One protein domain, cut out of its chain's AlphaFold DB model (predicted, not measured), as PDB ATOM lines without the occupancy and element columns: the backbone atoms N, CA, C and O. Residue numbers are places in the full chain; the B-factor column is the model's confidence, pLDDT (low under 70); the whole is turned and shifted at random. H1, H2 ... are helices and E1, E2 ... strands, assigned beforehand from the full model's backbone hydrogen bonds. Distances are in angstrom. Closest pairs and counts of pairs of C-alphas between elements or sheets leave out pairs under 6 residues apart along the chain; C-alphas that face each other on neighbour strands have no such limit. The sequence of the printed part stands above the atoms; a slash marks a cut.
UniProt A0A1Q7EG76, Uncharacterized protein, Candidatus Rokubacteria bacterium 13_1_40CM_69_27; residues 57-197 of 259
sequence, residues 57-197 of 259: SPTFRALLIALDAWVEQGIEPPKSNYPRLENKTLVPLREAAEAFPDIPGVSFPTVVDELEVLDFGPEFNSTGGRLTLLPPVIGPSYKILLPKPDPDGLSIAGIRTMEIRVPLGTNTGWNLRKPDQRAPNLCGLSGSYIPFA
ATOM      1  N   SER A  57       2.317 -24.008  29.582       86.50
ATOM      2  CA  SER A  57       2.101 -25.352  30.118       86.50
ATOM      3  C   SER A  57       0.995 -25.445  31.175       86.50
ATOM      4  O   SER A  57       0.189 -26.367  31.053       86.50
ATOM      5  N   PRO A  58       0.869 -24.528  32.162       90.75
ATOM      6  CA  PRO A  58      -0.220 -24.602  33.143       90.75
ATOM      7  C   PRO A  58      -1.608 -24.527  32.493       90.75
ATOM      8  O   PRO A  58      -2.504 -25.308  32.814       90.75
ATOM      9  N   THR A  59      -1.766 -23.647  31.500       91.69
ATOM     10  CA  THR A  59      -3.003 -23.534  30.718       91.69
ATOM     11  C   THR A  59      -3.280 -24.817  29.936       91.69
ATOM     12  O   THR A  59      -4.406 -25.309  29.938       91.69
ATOM     13  N   PHE A  60      -2.262 -25.394  29.289       91.44
ATOM     14  CA  PHE A  60      -2.413 -26.658  28.561       91.44
ATOM     15  C   PHE A  60      -2.802 -27.821  29.478       91.44
ATOM     16  O   PHE A  60      -3.677 -28.601  29.109       91.44
ATOM     17  N   ARG A  61      -2.215 -27.917  30.678       94.31
ATOM     18  CA  ARG A  61      -2.597 -28.921  31.686       94.31
ATOM     19  C   ARG A  61      -4.067 -28.786  32.080       94.31
ATOM     20  O   ARG A  61      -4.788 -29.781  32.074       94.31
ATOM     21  N   ALA A  62      -4.515 -27.565  32.379       96.50
ATOM     22  CA  ALA A  62      -5.907 -27.301  32.736       96.50
ATOM     23  C   ALA A  62      -6.873 -27.678  31.602       96.50
ATOM     24  O   ALA A  62      -7.865 -28.369  31.829       96.50
ATOM     25  N   LEU A  63      -6.549 -27.289  30.366       96.56
ATOM     26  CA  LEU A  63      -7.372 -27.598  29.197       96.56
ATOM     27  C   LEU A  63      -7.367 -29.085  28.829       96.56
ATOM     28  O   LEU A  63      -8.362 -29.563  28.292       96.56
ATOM     29  N   LEU A  64      -6.295 -29.823  29.128       97.19
ATOM     30  CA  LEU A  64      -6.255 -31.273  28.936       97.19
ATOM     31  C   LEU A  64      -7.226 -31.984  29.886       97.19
ATOM     32  O   LEU A  64      -7.980 -32.841  29.439       97.19
ATOM     33  N   ILE A  65      -7.267 -31.584  31.161       97.69
ATOM     34  CA  ILE A  65      -8.250 -32.105  32.127       97.69
ATOM     35  C   ILE A  65      -9.675 -31.716  31.715       97.69
ATOM     36  O   ILE A  65     -10.588 -32.532  31.792       97.69
ATOM     37  N   ALA A  66      -9.875 -30.487  31.231       97.69
ATOM     38  CA  ALA A  66     -11.182 -30.056  30.738       97.69
ATOM     39  C   ALA A  66     -11.630 -30.847  29.495       97.69
ATOM     40  O   ALA A  66     -12.811 -31.149  29.353       97.69
ATOM     41  N   LEU A  67     -10.699 -31.193  28.599       97.81
ATOM     42  CA  LEU A  67     -10.980 -32.038  27.439       97.81
ATOM     43  C   LEU A  67     -11.350 -33.464  27.860       97.81
ATOM     44  O   LEU A  67     -12.307 -34.014  27.324       97.81
ATOM     45  N   ASP A  68     -10.625 -34.037  28.819       98.19
ATOM     46  CA  ASP A  68     -10.901 -35.368  29.367       98.19
ATOM     47  C   ASP A  68     -12.314 -35.442  29.969       98.19
ATOM     48  O   ASP A  68     -13.135 -36.253  29.539       98.19
ATOM     49  N   ALA A  69     -12.662 -34.487  30.838       98.00
ATOM     50  CA  ALA A  69     -14.004 -34.374  31.410       98.00
ATOM     51  C   ALA A  69     -15.095 -34.163  30.343       98.00
ATOM     52  O   ALA A  69     -16.221 -34.645  30.489       98.00
ATOM     53  N   TRP A  70     -14.776 -33.467  29.248       97.44
ATOM     54  CA  TRP A  70     -15.721 -33.291  28.150       97.44
ATOM     55  C   TRP A  70     -15.984 -34.593  27.400       97.44
ATOM     56  O   TRP A  70     -17.140 -34.912  27.125       97.44
ATOM     57  N   VAL A  71     -14.931 -35.349  27.094       97.44
ATOM     58  CA  VAL A  71     -15.025 -36.604  26.341       97.44
ATOM     59  C   VAL A  71     -15.660 -37.710  27.180       97.44
ATOM     60  O   VAL A  71     -16.530 -38.421  26.682       97.44
ATOM     61  N   GLU A  72     -15.245 -37.859  28.436       97.94
ATOM     62  CA  GLU A  72     -15.688 -38.957  29.297       97.94
ATOM     63  C   GLU A  72     -17.051 -38.676  29.947       97.94
ATOM     64  O   GLU A  72     -17.906 -39.559  30.014       97.94
ATOM     65  N   GLN A  73     -17.269 -37.444  30.419       97.88
ATOM     66  CA  GLN A  73     -18.393 -37.106  31.302       97.88
ATOM     67  C   GLN A  73     -19.386 -36.125  30.662       97.88
ATOM     68  O   GLN A  73     -20.412 -35.802  31.262       97.88
ATOM     69  N   GLY A  74     -19.107 -35.629  29.451       96.62
ATOM     70  CA  GLY A  74     -19.947 -34.637  28.776       96.62
ATOM     71  C   GLY A  74     -19.911 -33.246  29.422       96.62
ATOM     72  O   GLY A  74     -20.757 -32.408  29.108       96.62
ATOM     73  N   ILE A  75     -18.952 -32.978  30.317       97.25
ATOM     74  CA  ILE A  75     -18.808 -31.680  30.987       97.25
ATOM     75  C   ILE A  75     -18.109 -30.714  30.030       97.25
ATOM     76  O   ILE A  75     -16.939 -30.890  29.711       97.25
ATOM     77  N   GLU A  76     -18.813 -29.682  29.559       95.88
ATOM     78  CA  GLU A  76     -18.213 -28.735  28.616       95.88
ATOM     79  C   GLU A  76     -16.992 -28.007  29.214       95.88
ATOM     80  O   GLU A  76     -17.065 -27.502  30.339       95.88
ATOM     81  N   PRO A  77     -15.902 -27.841  28.442       96.75
ATOM     82  CA  PRO A  77     -14.769 -27.025  28.856       96.75
ATOM     83  C   PRO A  77     -15.148 -25.531  28.819       96.75
ATOM     84  O   PRO A  77     -16.169 -25.159  28.216       96.75
ATOM     85  N   PRO A  78     -14.306 -24.637  29.379       96.06
ATOM     86  CA  PRO A  78     -14.518 -23.195  29.293       96.06
ATOM     87  C   PRO A  78     -14.836 -22.736  27.864       96.06
ATOM     88  O   PRO A  78     -14.301 -23.270  26.891       96.06
ATOM     89  N   LYS A  79     -15.702 -21.733  27.694       94.31
ATOM     90  CA  LYS A  79     -16.049 -21.242  26.349       94.31
ATOM     91  C   LYS A  79     -14.800 -20.756  25.603       94.31
ATOM     92  O   LYS A  79     -13.865 -20.235  26.210       94.31
ATOM     93  N   SER A  80     -14.810 -20.898  24.275       94.06
ATOM     94  CA  SER A  80     -13.711 -20.460  23.410       94.06
ATOM     95  C   SER A  80     -13.306 -19.012  23.703       94.06
ATOM     96  O   SER A  80     -14.138 -18.096  23.708       94.06
ATOM     97  N   ASN A  81     -12.010 -18.797  23.895       93.69
ATOM     98  CA  ASN A  81     -11.452 -17.500  24.240       93.69
ATOM     99  C   ASN A  81     -10.302 -17.161  23.292       93.69
ATOM    100  O   ASN A  81      -9.196 -17.683  23.417       93.69
ATOM    101  N   TYR A  82     -10.590 -16.304  22.314       93.44
ATOM    102  CA  TYR A  82      -9.671 -15.937  21.245       93.44
ATOM    103  C   TYR A  82     -10.044 -14.568  20.639       93.44
ATOM    104  O   TYR A  82     -11.184 -14.120  20.819       93.44
ATOM    105  N   PRO A  83      -9.111 -13.895  19.939       94.25
ATOM    106  CA  PRO A  83      -9.363 -12.643  19.229       94.25
ATOM    107  C   PRO A  83     -10.439 -12.789  18.152       94.25
ATOM    108  O   PRO A  83     -10.388 -13.690  17.318       94.25
ATOM    109  N   ARG A  84     -11.408 -11.877  18.151       93.25
ATOM    110  CA  ARG A  84     -12.616 -11.928  17.323       93.25
ATOM    111  C   ARG A  84     -12.872 -10.607  16.604       93.25
ATOM    112  O   ARG A  84     -12.573  -9.531  17.131       93.25
ATOM    113  N   LEU A  85     -13.461 -10.704  15.414       93.69
ATOM    114  CA  LEU A  85     -13.884  -9.550  14.619       93.69
ATOM    115  C   LEU A  85     -15.044  -8.814  15.300       93.69
ATOM    116  O   LEU A  85     -15.055  -7.589  15.393       93.69
ATOM    117  N   GLU A  86     -16.004  -9.573  15.823       93.25
ATOM    118  CA  GLU A  86     -17.291  -9.083  16.320       93.25
ATOM    119  C   GLU A  86     -17.145  -8.165  17.531       93.25
ATOM    120  O   GLU A  86     -17.919  -7.228  17.704       93.25
ATOM    121  N   ASN A  87     -16.137  -8.420  18.364       94.19
ATOM    122  CA  ASN A  87     -15.826  -7.608  19.538       94.19
ATOM    123  C   ASN A  87     -14.581  -6.727  19.341       94.19
ATOM    124  O   ASN A  87     -14.066  -6.196  20.323       94.19
ATOM    125  N   LYS A  88     -14.099  -6.574  18.097       95.25
ATOM    126  CA  LYS A  88     -12.951  -5.726  17.725       95.25
ATOM    127  C   LYS A  88     -11.672  -6.022  18.512       95.25
ATOM    128  O   LYS A  88     -10.882  -5.128  18.809       95.25
ATOM    129  N   THR A  89     -11.474  -7.288  18.865       95.75
ATOM    130  CA  THR A  89     -10.231  -7.748  19.500       95.75
ATOM    131  C   THR A  89      -9.255  -8.356  18.495       95.75
ATOM    132  O   THR A  89      -8.091  -8.555  18.831       95.75
ATOM    133  N   LEU A  90      -9.709  -8.606  17.265       95.19
ATOM    134  CA  LEU A  90      -8.906  -8.949  16.096       95.19
ATOM    135  C   LEU A  90      -9.062  -7.825  15.060       95.19
ATOM    136  O   LEU A  90     -10.172  -7.586  14.584       95.19
ATOM    137  N   VAL A  91      -7.977  -7.113  14.755       94.75
ATOM    138  CA  VAL A  91      -8.005  -5.837  14.017       94.75
ATOM    139  C   VAL A  91      -6.929  -5.771  12.928       94.75
ATOM    140  O   VAL A  91      -5.959  -6.526  12.991       94.75
ATOM    141  N   PRO A  92      -7.058  -4.903  11.909       92.81
ATOM    142  CA  PRO A  92      -6.012  -4.714  10.903       92.81
ATOM    143  C   PRO A  92      -4.684  -4.242  11.510       92.81
ATOM    144  O   PRO A  92      -4.675  -3.573  12.544       92.81
ATOM    145  N   LEU A  93      -3.572  -4.517  10.816       91.69
ATOM    146  CA  LEU A  93      -2.212  -4.147  11.241       91.69
ATOM    147  C   LEU A  93      -2.100  -2.687  11.701       91.69
ATOM    148  O   LEU A  93      -1.562  -2.421  12.770       91.69
ATOM    149  N   ARG A  94      -2.653  -1.754  10.918       93.25
ATOM    150  CA  ARG A  94      -2.631  -0.321  11.233       93.25
ATOM    151  C   ARG A  94      -3.296  -0.003  12.572       93.25
ATOM    152  O   ARG A  94      -2.729   0.743  13.354       93.25
ATOM    153  N   GLU A  95      -4.465  -0.578  12.848       95.62
ATOM    154  CA  GLU A  95      -5.171  -0.337  14.113       95.62
ATOM    155  C   GLU A  95      -4.427  -0.975  15.295       95.62
ATOM    156  O   GLU A  95      -4.374  -0.395  16.376       95.62
ATOM    157  N   ALA A  96      -3.825  -2.153  15.100       94.69
ATOM    158  CA  ALA A  96      -2.985  -2.769  16.124       94.69
ATOM    159  C   ALA A  96      -1.736  -1.922  16.425       94.69
ATOM    160  O   ALA A  96      -1.379  -1.787  17.592       94.69
ATOM    161  N   ALA A  97      -1.117  -1.335  15.395       95.00
ATOM    162  CA  ALA A  97       0.029  -0.438  15.529       95.00
ATOM    163  C   ALA A  97      -0.348   0.868  16.242       95.00
ATOM    164  O   ALA A  97       0.330   1.254  17.183       95.00
ATOM    165  N   GLU A  98      -1.455   1.507  15.847       95.81
ATOM    166  CA  GLU A  98      -1.977   2.728  16.485       95.81
ATOM    167  C   GLU A  98      -2.377   2.502  17.956       95.81
ATOM    168  O   GLU A  98      -2.333   3.429  18.758       95.81
ATOM    169  N   ALA A  99      -2.786   1.281  18.320       96.62
ATOM    170  CA  ALA A  99      -3.143   0.925  19.693       96.62
ATOM    171  C   ALA A  99      -1.943   0.507  20.560       96.62
ATOM    172  O   ALA A  99      -2.078   0.450  21.784       96.62
ATOM    173  N   PHE A 100      -0.805   0.154  19.959       97.50
ATOM    174  CA  PHE A 100       0.375  -0.264  20.709       97.50
ATOM    175  C   PHE A 100       1.036   0.960  21.362       97.50
ATOM    176  O   PHE A 100       1.161   1.992  20.708       97.50
ATOM    177  N   PRO A 101       1.454   0.887  22.639       97.62
ATOM    178  CA  PRO A 101       2.047   2.037  23.313       97.62
ATOM    179  C   PRO A 101       3.382   2.451  22.683       97.62
ATOM    180  O   PRO A 101       4.187   1.600  22.296       97.62
ATOM    181  N   ASP A 102       3.648   3.757  22.678       97.06
ATOM    182  CA  ASP A 102       4.927   4.347  22.271       97.06
ATOM    183  C   ASP A 102       6.015   4.066  23.324       97.06
ATOM    184  O   ASP A 102       6.414   4.939  24.097       97.06
ATOM    185  N   ILE A 103       6.462   2.810  23.412       97.62
ATOM    186  CA  ILE A 103       7.491   2.393  24.369       97.62
ATOM    187  C   ILE A 103       8.871   2.863  23.870       97.62
ATOM    188  O   ILE A 103       9.262   2.518  22.748       97.62
ATOM    189  N   PRO A 104       9.657   3.589  24.688       96.38
ATOM    190  CA  PRO A 104      10.991   4.047  24.311       96.38
ATOM    191  C   PRO A 104      11.895   2.911  23.811       96.38
ATOM    192  O   PRO A 104      12.058   1.885  24.471       96.38
ATOM    193  N   GLY A 105      12.504   3.098  22.637       93.38
ATOM    194  CA  GLY A 105      13.437   2.128  22.047       93.38
ATOM    195  C   GLY A 105      12.788   0.879  21.434       93.38
ATOM    196  O   GLY A 105      13.512  -0.001  20.963       93.38
ATOM    197  N   VAL A 106      11.455   0.800  21.393       94.75
ATOM    198  CA  VAL A 106      10.712  -0.308  20.786       94.75
ATOM    199  C   VAL A 106      10.008   0.175  19.527       94.75
ATOM    200  O   VAL A 106       9.316   1.187  19.531       94.75
ATOM    201  N   SER A 107      10.154  -0.576  18.438       92.06
ATOM    202  CA  SER A 107       9.399  -0.346  17.207       92.06
ATOM    203  C   SER A 107       8.341  -1.428  17.034       92.06
ATOM    204  O   SER A 107       8.623  -2.613  17.219       92.06
ATOM    205  N   PHE A 108       7.126  -1.025  16.663       93.12
ATOM    206  CA  PHE A 108       6.084  -1.962  16.257       93.12
ATOM    207  C   PHE A 108       6.370  -2.477  14.831       93.12
ATOM    208  O   PHE A 108       6.820  -1.690  13.992       93.12
ATOM    209  N   PRO A 109       6.125  -3.765  14.515       90.81
ATOM    210  CA  PRO A 109       6.338  -4.288  13.172       90.81
ATOM    211  C   PRO A 109       5.465  -3.558  12.148       90.81
ATOM    212  O   PRO A 109       4.242  -3.531  12.265       90.81
ATOM    213  N   THR A 110       6.090  -2.987  11.121       80.62
ATOM    214  CA  THR A 110       5.383  -2.324  10.011       80.62
ATOM    215  C   THR A 110       4.995  -3.289   8.897       80.62
ATOM    216  O   THR A 110       4.139  -2.968   8.078       80.62
ATOM    217  N   VAL A 111       5.608  -4.475   8.890       78.94
ATOM    218  CA  VAL A 111       5.305  -5.592   8.001       78.94
ATOM    219  C   VAL A 111       5.203  -6.842   8.864       78.94
ATOM    220  O   VAL A 111       6.005  -7.063   9.777       78.94
ATOM    221  N   VAL A 112       4.187  -7.643   8.588       83.38
ATOM    222  CA  VAL A 112       3.988  -8.970   9.175       83.38
ATOM    223  C   VAL A 112       4.127 -10.009   8.075       83.38
ATOM    224  O   VAL A 112       4.208  -9.644   6.909       83.38
ATOM    225  N   ASP A 113       4.197 -11.292   8.426       80.19
ATOM    226  CA  ASP A 113       4.265 -12.345   7.412       80.19
ATOM    227  C   ASP A 113       3.020 -12.264   6.507       80.19
ATOM    228  O   ASP A 113       1.893 -12.504   6.954       80.19
ATOM    229  N   GLU A 114       3.233 -11.864   5.254       81.56
ATOM    230  CA  GLU A 114       2.213 -11.795   4.212       81.56
ATOM    231  C   GLU A 114       2.073 -13.164   3.537       81.56
ATOM    232  O   GLU A 114       2.989 -13.991   3.553       81.56
ATOM    233  N   LEU A 115       0.891 -13.425   2.987       85.38
ATOM    234  CA  LEU A 115       0.614 -14.631   2.223       85.38
ATOM    235  C   LEU A 115      -0.200 -14.247   0.997       85.38
ATOM    236  O   LEU A 115      -1.157 -13.481   1.108       85.38
ATOM    237  N   GLU A 116       0.143 -14.811  -0.151       89.50
ATOM    238  CA  GLU A 116      -0.586 -14.657  -1.401       89.50
ATOM    239  C   GLU A 116      -1.149 -15.993  -1.878       89.50
ATOM    240  O   GLU A 116      -0.621 -17.073  -1.601       89.50
ATOM    241  N   VAL A 117      -2.250 -15.927  -2.621       89.69
ATOM    242  CA  VAL A 117      -2.740 -17.085  -3.368       89.69
ATOM    243  C   VAL A 117      -1.736 -17.389  -4.476       89.69
ATOM    244  O   VAL A 117      -1.442 -16.525  -5.296       89.69
ATOM    245  N   LEU A 118      -1.219 -18.615  -4.509       91.88
ATOM    246  CA  LEU A 118      -0.289 -19.059  -5.543       91.88
ATOM    247  C   LEU A 118      -1.050 -19.800  -6.643       91.88
ATOM    248  O   LEU A 118      -1.690 -20.818  -6.375       91.88
ATOM    249  N   ASP A 119      -0.956 -19.301  -7.873       93.50
ATOM    250  CA  ASP A 119      -1.512 -19.950  -9.058       93.50
ATOM    251  C   ASP A 119      -0.431 -20.785  -9.759       93.50
ATOM    252  O   ASP A 119       0.536 -20.265 -10.324       93.50
ATOM    253  N   PHE A 120      -0.602 -22.104  -9.699       96.31
ATOM    254  CA  PHE A 120       0.299 -23.094 -10.292       96.31
ATOM    255  C   PHE A 120      -0.149 -23.574 -11.679       96.31
ATOM    256  O   PHE A 120       0.403 -24.549 -12.204       96.31
ATOM    257  N   GLY A 121      -1.119 -22.894 -12.285       96.06
ATOM    258  CA  GLY A 121      -1.680 -23.225 -13.584       96.06
ATOM    259  C   GLY A 121      -2.978 -24.033 -13.497       96.06
ATOM    260  O   GLY A 121      -3.329 -24.588 -12.455       96.06
ATOM    261  N   PRO A 122      -3.699 -24.146 -14.623       95.75
ATOM    262  CA  PRO A 122      -5.080 -24.638 -14.657       95.75
ATOM    263  C   PRO A 122      -5.238 -26.132 -14.328       95.75
ATOM    264  O   PRO A 122      -6.352 -26.588 -14.081       95.75
ATOM    265  N   GLU A 123      -4.147 -26.905 -14.326       96.94
ATOM    266  CA  GLU A 123      -4.151 -28.332 -13.972       96.94
ATOM    267  C   GLU A 123      -4.015 -28.587 -12.462       96.94
ATOM    268  O   GLU A 123      -4.055 -29.745 -12.040       96.94
ATOM    269  N   PHE A 124      -3.870 -27.538 -11.647       94.94
ATOM    270  CA  PHE A 124      -3.779 -27.622 -10.193       94.94
ATOM    271  C   PHE A 124      -4.908 -26.823  -9.535       94.94
ATOM    272  O   PHE A 124      -5.035 -25.620  -9.743       94.94
ATOM    273  N   ASN A 125      -5.744 -27.489  -8.734       89.88
ATOM    274  CA  ASN A 125      -6.895 -26.866  -8.075       89.88
ATOM    275  C   ASN A 125      -7.050 -27.329  -6.614       89.88
ATOM    276  O   ASN A 125      -6.186 -28.009  -6.062       89.88
ATOM    277  N   SER A 126      -8.166 -26.970  -5.971       86.94
ATOM    278  CA  SER A 126      -8.440 -27.263  -4.555       86.94
ATOM    279  C   SER A 126      -8.495 -28.754  -4.194       86.94
ATOM    280  O   SER A 126      -8.460 -29.088  -3.014       86.94
ATOM    281  N   THR A 127      -8.595 -29.652  -5.176       92.38
ATOM    282  CA  THR A 127      -8.550 -31.115  -4.982       92.38
ATOM    283  C   THR A 127      -7.181 -31.726  -5.305       92.38
ATOM    284  O   THR A 127      -7.009 -32.940  -5.215       92.38
ATOM    285  N   GLY A 128      -6.195 -30.891  -5.646       90.69
ATOM    286  CA  GLY A 128      -4.868 -31.289  -6.112       90.69
ATOM    287  C   GLY A 128      -4.720 -31.159  -7.629       90.69
ATOM    288  O   GLY A 128      -5.492 -30.462  -8.290       90.69
ATOM    289  N   GLY A 129      -3.695 -31.811  -8.184       94.50
ATOM    290  CA  GLY A 129      -3.426 -31.822  -9.622       94.50
ATOM    291  C   GLY A 129      -1.947 -31.671  -9.975       94.50
ATOM    292  O   GLY A 129      -1.073 -31.879  -9.130       94.50
ATOM    293  N   ARG A 130      -1.664 -31.330 -11.235       97.00
ATOM    294  CA  ARG A 130      -0.300 -31.155 -11.758       97.00
ATOM    295  C   ARG A 130       0.080 -29.678 -11.744       97.00
ATOM    296  O   ARG A 130      -0.614 -28.859 -12.333       97.00
ATOM    297  N   LEU A 131       1.217 -29.356 -11.126       96.88
ATOM    298  CA  LEU A 131       1.803 -28.015 -11.177       96.88
ATOM    299  C   LEU A 131       2.401 -27.788 -12.571       96.88
ATOM    300  O   LEU A 131       3.345 -28.486 -12.948       96.88
ATOM    301  N   THR A 132       1.852 -26.850 -13.342       97.12
ATOM    302  CA  THR A 132       2.307 -26.552 -14.713       97.12
ATOM    303  C   THR A 132       2.963 -25.180 -14.849       97.12
ATOM    304  O   THR A 132       3.678 -24.954 -15.824       97.12
ATOM    305  N   LEU A 133       2.803 -24.293 -13.858       96.69
ATOM    306  CA  LEU A 133       3.495 -23.004 -13.764       96.69
ATOM    307  C   LEU A 133       4.464 -22.986 -12.575       96.69
ATOM    308  O   LEU A 133       4.050 -23.106 -11.423       96.69
ATOM    309  N   LEU A 134       5.761 -22.832 -12.869       94.62
ATOM    310  CA  LEU A 134       6.841 -22.703 -11.886       94.62
ATOM    311  C   LEU A 134       7.867 -21.647 -12.368       94.62
ATOM    312  O   LEU A 134       8.462 -21.849 -13.429       94.62
ATOM    313  N   PRO A 135       8.111 -20.552 -11.615       94.12
ATOM    314  CA  PRO A 135       7.451 -20.197 -10.354       94.12
ATOM    315  C   PRO A 135       5.951 -19.899 -10.552       94.12
ATOM    316  O   PRO A 135       5.553 -19.532 -11.660       94.12
ATOM    317  N   PRO A 136       5.114 -20.085  -9.513       95.50
ATOM    318  CA  PRO A 136       3.690 -19.781  -9.605       95.50
ATOM    319  C   PRO A 136       3.461 -18.296  -9.878       95.50
ATOM    320  O   PRO A 136       4.267 -17.440  -9.496       95.50
ATOM    321  N   VAL A 137       2.322 -17.988 -10.487       96.00
ATOM    322  CA  VAL A 137       1.847 -16.609 -10.573       96.00
ATOM    323  C   VAL A 137       1.343 -16.195  -9.190       96.00
ATOM    324  O   VAL A 137       0.569 -16.911  -8.553       96.00
ATOM    325  N   ILE A 138       1.811 -15.043  -8.712       94.69
ATOM    326  CA  ILE A 138       1.378 -14.474  -7.435       94.69
ATOM    327  C   ILE A 138       0.011 -13.819  -7.644       94.69
ATOM    328  O   ILE A 138      -0.131 -12.887  -8.438       94.69
ATOM    329  N   GLY A 139      -0.994 -14.345  -6.956       91.44
ATOM    330  CA  GLY A 139      -2.362 -13.852  -6.950       91.44
ATOM    331  C   GLY A 139      -2.635 -12.851  -5.818       91.44
ATOM    332  O   GLY A 139      -1.721 -12.195  -5.320       91.44
ATOM    333  N   PRO A 140      -3.907 -12.708  -5.404       90.62
ATOM    334  CA  PRO A 140      -4.294 -11.794  -4.332       90.62
ATOM    335  C   PRO A 140      -3.661 -12.138  -2.978       90.62
ATOM    336  O   PRO A 140      -3.494 -13.311  -2.638       90.62
ATOM    337  N   SER A 141      -3.392 -11.109  -2.175       89.62
ATOM    338  CA  SER A 141      -2.904 -11.249  -0.799       89.62
ATOM    339  C   SER A 141      -4.032 -11.561   0.188       89.62
ATOM    340  O   SER A 141      -5.155 -11.066   0.065       89.62
ATOM    341  N   TYR A 142      -3.707 -12.348   1.208       88.81
ATOM    342  CA  TYR A 142      -4.588 -12.659   2.324       88.81
ATOM    343  C   TYR A 142      -4.723 -11.449   3.248       88.81
ATOM    344  O   TYR A 142      -3.758 -10.733   3.527       88.81
ATOM    345  N   LYS A 143      -5.925 -11.233   3.784       89.38
ATOM    346  CA  LYS A 143      -6.152 -10.175   4.765       89.38
ATOM    347  C   LYS A 143      -5.558 -10.564   6.115       89.38
ATOM    348  O   LYS A 143      -6.098 -11.419   6.810       89.38
ATOM    349  N   ILE A 144      -4.491  -9.875   6.513       86.62
ATOM    350  CA  ILE A 144      -3.849 -10.093   7.809       86.62
ATOM    351  C   ILE A 144      -4.517  -9.255   8.901       86.62
ATOM    352  O   ILE A 144      -4.724  -8.046   8.763       86.62
ATOM    353  N   LEU A 145      -4.828  -9.916  10.013       91.25
ATOM    354  CA  LEU A 145      -5.379  -9.306  11.216       91.25
ATOM    355  C   LEU A 145      -4.565  -9.728  12.438       91.25
ATOM    356  O   LEU A 145      -4.070 -10.854  12.508       91.25
ATOM    357  N   LEU A 146      -4.478  -8.835  13.416       91.88
ATOM    358  CA  LEU A 146      -3.701  -9.005  14.634       91.88
ATOM    359  C   LEU A 146      -4.572  -8.856  15.885       91.88
ATOM    360  O   LEU A 146      -5.538  -8.087  15.887       91.88
ATOM    361  N   PRO A 147      -4.233  -9.560  16.975       94.06
ATOM    362  CA  PRO A 147      -4.841  -9.315  18.272       94.06
ATOM    363  C   PRO A 147      -4.571  -7.876  18.725       94.06
ATOM    364  O   PRO A 147      -3.425  -7.427  18.735       94.06
ATOM    365  N   LYS A 148      -5.619  -7.158  19.131       95.88
ATOM    366  CA  LYS A 148      -5.504  -5.773  19.596       95.88
ATOM    367  C   LYS A 148      -4.783  -5.716  20.955       95.88
ATOM    368  O   LYS A 148      -5.161  -6.482  21.851       95.88
ATOM    369  N   PRO A 149      -3.765  -4.858  21.133       96.88
ATOM    370  CA  PRO A 149      -3.138  -4.640  22.433       96.88
ATOM    371  C   PRO A 149      -3.964  -3.698  23.330       96.88
ATOM    372  O   PRO A 149      -4.806  -2.933  22.857       96.88
ATOM    373  N   ASP A 150      -3.722  -3.777  24.635       97.25
ATOM    374  CA  ASP A 150      -4.111  -2.796  25.648       97.25
ATOM    375  C   ASP A 150      -3.031  -1.697  25.780       97.25
ATOM    376  O   ASP A 150      -1.995  -1.774  25.115       97.25
ATOM    377  N   PRO A 151      -3.231  -0.669  26.631       97.50
ATOM    378  CA  PRO A 151      -2.232   0.386  26.835       97.50
ATOM    379  C   PRO A 151      -0.874  -0.093  27.373       97.50
ATOM    380  O   PRO A 151       0.088   0.668  27.334       97.50
ATOM    381  N   ASP A 152      -0.775  -1.334  27.858       97.31
ATOM    382  CA  ASP A 152       0.485  -1.962  28.256       97.31
ATOM    383  C   ASP A 152       1.101  -2.787  27.119       97.31
ATOM    384  O   ASP A 152       2.085  -3.490  27.332       97.31
ATOM    385  N   GLY A 153       0.545  -2.748  25.907       96.75
ATOM    386  CA  GLY A 153       1.012  -3.535  24.767       96.75
ATOM    387  C   GLY A 153       0.647  -5.022  24.853       96.75
ATOM    388  O   GLY A 153       1.170  -5.822  24.075       96.75
ATOM    389  N   LEU A 154      -0.225  -5.414  25.788       95.69
ATOM    390  CA  LEU A 154      -0.639  -6.801  26.004       95.69
ATOM    391  C   LEU A 154      -1.973  -7.078  25.306       95.69
ATOM    392  O   LEU A 154      -2.884  -6.262  25.364       95.69
ATOM    393  N   SER A 155      -2.150  -8.234  24.670       94.19
ATOM    394  CA  SER A 155      -3.396  -8.512  23.947       94.19
ATOM    395  C   SER A 155      -4.620  -8.530  24.875       94.19
ATOM    396  O   SER A 155      -4.614  -9.142  25.945       94.19
ATOM    397  N   ILE A 156      -5.706  -7.866  24.462       95.19
ATOM    398  CA  ILE A 156      -6.966  -7.816  25.228       95.19
ATOM    399  C   ILE A 156      -7.796  -9.100  25.130       95.19
ATOM    400  O   ILE A 156      -8.740  -9.273  25.900       95.19
ATOM    401  N   ALA A 157      -7.477  -9.984  24.186       93.38
ATOM    402  CA  ALA A 157      -8.229 -11.208  23.935       93.38
ATOM    403  C   ALA A 157      -7.409 -12.468  24.191       93.38
ATOM    404  O   ALA A 157      -6.181 -12.457  24.220       93.38
ATOM    405  N   GLY A 158      -8.128 -13.580  24.323       94.00
ATOM    406  CA  GLY A 158      -7.542 -14.869  24.636       94.00
ATOM    407  C   GLY A 158      -7.388 -15.104  26.130       94.00
ATOM    408  O   GLY A 158      -7.852 -14.342  26.986       94.00
ATOM    409  N   ILE A 159      -6.730 -16.212  26.440       94.62
ATOM    410  CA  ILE A 159      -6.358 -16.582  27.794       94.62
ATOM    411  C   ILE A 159      -5.202 -15.677  28.213       94.62
ATOM    412  O   ILE A 159      -4.061 -15.845  27.782       94.62
ATOM    413  N   ARG A 160      -5.513 -14.691  29.056       93.25
ATOM    414  CA  ARG A 160      -4.514 -13.867  29.743       93.25
ATOM    415  C   ARG A 160      -3.957 -14.677  30.911       93.25
ATOM    416  O   ARG A 160      -4.649 -14.804  31.922       93.25
ATOM    417  N   THR A 161      -2.762 -15.243  30.760       91.25
ATOM    418  CA  THR A 161      -2.069 -15.996  31.822       91.25
ATOM    419  C   THR A 161      -1.565 -15.092  32.937       91.25
ATOM    420  O   THR A 161      -1.816 -13.884  32.924       91.25
ATOM    421  N   MET A 162      -0.878 -15.668  33.926       92.12
ATOM    422  CA  MET A 162      -0.351 -14.919  35.064       92.12
ATOM    423  C   MET A 162       0.521 -13.743  34.615       92.12
ATOM    424  O   MET A 162       0.311 -12.626  35.073       92.12
ATOM    425  N   GLU A 163       1.391 -13.958  33.630       89.25
ATOM    426  CA  GLU A 163       2.306 -12.961  33.058       89.25
ATOM    427  C   GLU A 163       1.576 -11.798  32.369       89.25
ATOM    428  O   GLU A 163       2.169 -10.757  32.103       89.25
ATOM    429  N   ILE A 164       0.287 -11.973  32.062       92.44
ATOM    430  CA  ILE A 164      -0.553 -10.989  31.374       92.44
ATOM    431  C   ILE A 164      -1.579 -10.354  32.331       92.44
ATOM    432  O   ILE A 164      -2.036  -9.228  32.109       92.44
ATOM    433  N   ARG A 165      -1.978 -11.067  33.395       94.25
ATOM    434  CA  ARG A 165      -2.851 -10.550  34.468       94.25
ATOM    435  C   ARG A 165      -2.079  -9.764  35.516       94.25
ATOM    436  O   ARG A 165      -2.619  -8.800  36.050       94.25
ATOM    437  N   VAL A 166      -0.848 -10.179  35.793       95.38
ATOM    438  CA  VAL A 166       0.085  -9.550  36.731       95.38
ATOM    439  C   VAL A 166       1.402  -9.287  35.990       95.38
ATOM    440  O   VAL A 166       2.421  -9.921  36.265       95.38
ATOM    441  N   PRO A 167       1.381  -8.409  34.972       94.19
ATOM    442  CA  PRO A 167       2.539  -8.191  34.122       94.19
ATOM    443  C   PRO A 167       3.671  -7.481  34.866       94.19
ATOM    444  O   PRO A 167       3.442  -6.524  35.613       94.19
ATOM    445  N   LEU A 168       4.895  -7.938  34.599       94.62
ATOM    446  CA  LEU A 168       6.150  -7.260  34.952       94.62
ATOM    447  C   LEU A 168       6.769  -6.518  33.749       94.62
ATOM    448  O   LEU A 168       7.759  -5.800  33.870       94.62
ATOM    449  N   GLY A 169       6.166  -6.691  32.575       94.31
ATOM    450  CA  GLY A 169       6.575  -6.105  31.311       94.31
ATOM    451  C   GLY A 169       5.561  -6.420  30.215       94.31
ATOM    452  O   GLY A 169       4.630  -7.209  30.404       94.31
ATOM    453  N   THR A 170       5.759  -5.820  29.048       95.25
ATOM    454  CA  THR A 170       4.993  -6.135  27.842       95.25
ATOM    455  C   THR A 170       5.528  -7.414  27.223       95.25
ATOM    456  O   THR A 170       6.689  -7.471  26.821       95.25
ATOM    457  N   ASN A 171       4.660  -8.414  27.091       92.69
ATOM    458  CA  ASN A 171       4.895  -9.589  26.267       92.69
ATOM    459  C   ASN A 171       4.172  -9.432  24.920       92.69
ATOM    460  O   ASN A 171       2.979  -9.110  24.881       92.69
ATOM    461  N   THR A 172       4.873  -9.678  23.815       92.88
ATOM    462  CA  THR A 172       4.286  -9.728  22.468       92.88
ATOM    463  C   THR A 172       4.667 -11.021  21.755       92.88
ATOM    464  O   THR A 172       5.714 -11.605  22.025       92.88
ATOM    465  N   GLY A 173       3.831 -11.452  20.805       90.88
ATOM    466  CA  GLY A 173       4.093 -12.629  19.965       90.88
ATOM    467  C   GLY A 173       5.037 -12.386  18.782       90.88
ATOM    468  O   GLY A 173       5.176 -13.254  17.924       90.88
ATOM    469  N   TRP A 174       5.660 -11.208  18.711       92.88
ATOM    470  CA  TRP A 174       6.650 -10.832  17.704       92.88
ATOM    471  C   TRP A 174       7.898 -10.267  18.359       92.88
ATOM    472  O   TRP A 174       7.868  -9.732  19.460       92.88
ATOM    473  N   ASN A 175       8.994 -10.295  17.628       94.12
ATOM    474  CA  ASN A 175      10.194  -9.545  17.939       94.12
ATOM    475  C   ASN A 175      10.783  -9.065  16.621       94.12
ATOM    476  O   ASN A 175      10.545  -9.684  15.582       94.12
ATOM    477  N   LEU A 176      11.521  -7.967  16.648       94.69
ATOM    478  CA  LEU A 176      12.248  -7.494  15.477       94.69
ATOM    479  C   LEU A 176      13.679  -7.997  15.549       94.69
ATOM    480  O   LEU A 176      14.197  -8.299  16.625       94.69
ATOM    481  N   ARG A 177      14.329  -8.136  14.401       94.69
ATOM    482  CA  ARG A 177      15.763  -8.414  14.391       94.69
ATOM    483  C   ARG A 177      16.558  -7.174  14.805       94.69
ATOM    484  O   ARG A 177      16.109  -6.050  14.592       94.69
ATOM    485  N   LYS A 178      17.748  -7.377  15.377       93.75
ATOM    486  CA  LYS A 178      18.681  -6.286  15.714       93.75
ATOM    487  C   LYS A 178      19.115  -5.505  14.461       93.75
ATOM    488  O   LYS A 178      19.094  -6.075  13.366       93.75
ATOM    489  N   PRO A 179      19.566  -4.241  14.597       91.62
ATOM    490  CA  PRO A 179      20.052  -3.434  13.472       91.62
ATOM    491  C   PRO A 179      21.137  -4.112  12.624       91.62
ATOM    492  O   PRO A 179      21.089  -4.057  11.398       91.62
ATOM    493  N   ASP A 180      22.066  -4.825  13.261       93.44
ATOM    494  CA  ASP A 180      23.128  -5.604  12.609       93.44
ATOM    495  C   ASP A 180      22.640  -6.959  12.052       93.44
ATOM    496  O   ASP A 180      23.392  -7.679  11.399       93.44
ATOM    497  N   GLN A 181      21.366  -7.301  12.266       90.56
ATOM    498  CA  GLN A 181      20.747  -8.585  11.936       90.56
ATOM    499  C   GLN A 181      19.562  -8.446  10.967       90.56
ATOM    500  O   GLN A 181      18.558  -9.128  11.120       90.56
ATOM    501  N   ARG A 182      19.651  -7.631   9.908       90.06
ATOM    502  CA  ARG A 182      18.547  -7.420   8.932       90.06
ATOM    503  C   ARG A 182      17.267  -6.837   9.559       90.06
ATOM    504  O   ARG A 182      16.159  -7.251   9.209       90.06
ATOM    505  N   ALA A 183      17.404  -5.891  10.484       90.06
ATOM    506  CA  ALA A 183      16.280  -5.046  10.886       90.06
ATOM    507  C   ALA A 183      15.664  -4.322   9.664       90.06
ATOM    508  O   ALA A 183      16.384  -4.051   8.699       90.06
ATOM    509  N   PRO A 184      14.364  -3.975   9.699       90.00
ATOM    510  CA  PRO A 184      13.402  -4.173  10.787       90.00
ATOM    511  C   PRO A 184      12.570  -5.462  10.636       90.00
ATOM    512  O   PRO A 184      11.418  -5.504  11.057       90.00
ATOM    513  N   ASN A 185      13.109  -6.515  10.013       91.56
ATOM    514  CA  ASN A 185      12.341  -7.737   9.767       91.56
ATOM    515  C   ASN A 185      11.936  -8.437  11.074       91.56
ATOM    516  O   ASN A 185      12.643  -8.356  12.084       91.56
ATOM    517  N   LEU A 186      10.844  -9.209  11.024       92.69
ATOM    518  CA  LEU A 186      10.460 -10.096  12.120       92.69
ATOM    519  C   LEU A 186      11.596 -11.078  12.463       92.69
ATOM    520  O   LEU A 186      12.261 -11.666  11.600       92.69
ATOM    521  N   CYS A 187      11.799 -11.302  13.758       92.44
ATOM    522  CA  CYS A 187      12.751 -12.257  14.310       92.44
ATOM    523  C   CYS A 187      12.156 -13.675  14.356       92.44
ATOM    524  O   CYS A 187      12.124 -14.344  15.393       92.44
ATOM    525  N   GLY A 188      11.655 -14.125  13.202       89.19
ATOM    526  CA  GLY A 188      11.024 -15.428  13.029       89.19
ATOM    527  C   GLY A 188       9.866 -15.647  14.001       89.19
ATOM    528  O   GLY A 188       8.868 -14.933  13.980       89.19
ATOM    529  N   LEU A 189      10.013 -16.666  14.842       88.94
ATOM    530  CA  LEU A 189       8.993 -17.151  15.774       88.94
ATOM    531  C   LEU A 189       9.136 -16.577  17.190       88.94
ATOM    532  O   LEU A 189       8.320 -16.878  18.058       88.94
ATOM    533  N   SER A 190      10.162 -15.752  17.415       90.12
ATOM    534  CA  SER A 190      10.477 -15.188  18.726       90.12
ATOM    535  C   SER A 190       9.557 -14.017  19.049       90.12
ATOM    536  O   SER A 190       9.370 -13.127  18.222       90.12
ATOM    537  N   GLY A 191       9.035 -13.991  20.270       91.88
ATOM    538  CA  GLY A 191       8.310 -12.849  20.824       91.88
ATOM    539  C   GLY A 191       9.220 -11.896  21.592       91.88
ATOM    540  O   GLY A 191      10.415 -12.166  21.756       91.88
ATOM    541  N   SER A 192       8.662 -10.776  22.044       93.38
ATOM    542  CA  SER A 192       9.378  -9.756  22.816       93.38
ATOM    543  C   SER A 192       8.904  -9.734  24.257       93.38
ATOM    544  O   SER A 192       7.701  -9.755  24.509       93.38
ATOM    545  N   TYR A 193       9.845  -9.594  25.179       94.19
ATOM    546  CA  TYR A 193       9.624  -9.120  26.533       94.19
ATOM    547  C   TYR A 193      10.269  -7.743  26.691       94.19
ATOM    548  O   TYR A 193      11.468  -7.580  26.450       94.19
ATOM    549  N   ILE A 194       9.473  -6.759  27.099       95.56
ATOM    550  CA  ILE A 194       9.919  -5.383  27.328       95.56
ATOM    551  C   ILE A 194       9.545  -5.002  28.767       95.56
ATOM    552  O   ILE A 194       8.357  -4.768  29.024       95.56
ATOM    553  N   PRO A 195      10.505  -4.949  29.711       95.12
ATOM    554  CA  PRO A 195      10.214  -4.729  31.129       95.12
ATOM    555  C   PRO A 195       9.490  -3.401  31.362       95.12
ATOM    556  O   PRO A 195       9.662  -2.448  30.598       95.12
ATOM    557  N   PHE A 196       8.666  -3.342  32.406       97.06
ATOM    558  CA  PHE A 196       8.218  -2.061  32.949       97.06
ATOM    559  C   PHE A 196       9.335  -1.439  33.784       97.06
ATOM    560  O   PHE A 196      10.160  -2.153  34.349       97.06
ATOM    561  N   ALA A 197       9.331  -0.111  33.882       97.88
ATOM    562  CA  ALA A 197      10.126   0.578  34.891       97.88
ATOM    563  C   ALA A 197       9.727   0.091  36.291       97.88
ATOM    564  O   ALA A 197       8.544  -0.162  36.551       97.88
TER     565      ALA A 197
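AT A GLANCE: This is residues 57 to 197 of the 259 residues of an uncharacterized protein of Candidatus Rokubacteria bacterium 13_1_40CM_69_27 (UniProt A0A1Q7EG76). With little regular structure, this is a loose body of loops from which two arms reach away as an L: helix H1, and hairpin E2 and E3 with its loop. The body holds strand pair E1 and E4, with H2 next to E4, and hairpin E5 and E6. The 141 printed residues, of mixed class, have only 51 in named elements: H1 E1 H2 E2 E3 E4 H3 E5 E6. It is loose, radius of gyration of the C-alphas 19.9 A, spanning 54 by 52 by 29 A.

IN THESE COORDINATES: Find C-alpha 57 at (2.101, -25.352, 30.118); from there H1 runs 23.7 A to residue 73. Then find E1, residues 90 to 92; H2, 93 to 99; E2, 116 to 119; E3, 137 to 141; E4, 145 to 147; H3, 162 to 165; E5, 169 to 172; and E6, 192 to 195, ending at C-alpha (10.214, -4.729, 31.129).

HOW THE PARTS SIT: Look for antiparallel pairs within hydrogen-bond range: N 91 and O 146, 2.9 A, in E1 and E4; N 117 and O 140, 2.9 A, in hairpin E2 and E3; N 170 and O 194, 2.8 A, in hairpin E5 and E6. The closest C-alphas of H2 and E4, Leu 93 and Leu 145, are 6.1 A apart. H1 and E4 are apart. Every O i to N i+4 pair in H1 and H2 is within range; H3 is too short for one.

THE WHOLE: The farthest C-alphas, of Glu 123 and Ala 197, are 58.5 A apart. The printed part has no cut; among its long links is E5 to E6. No printed residue is under 70 in pLDDT.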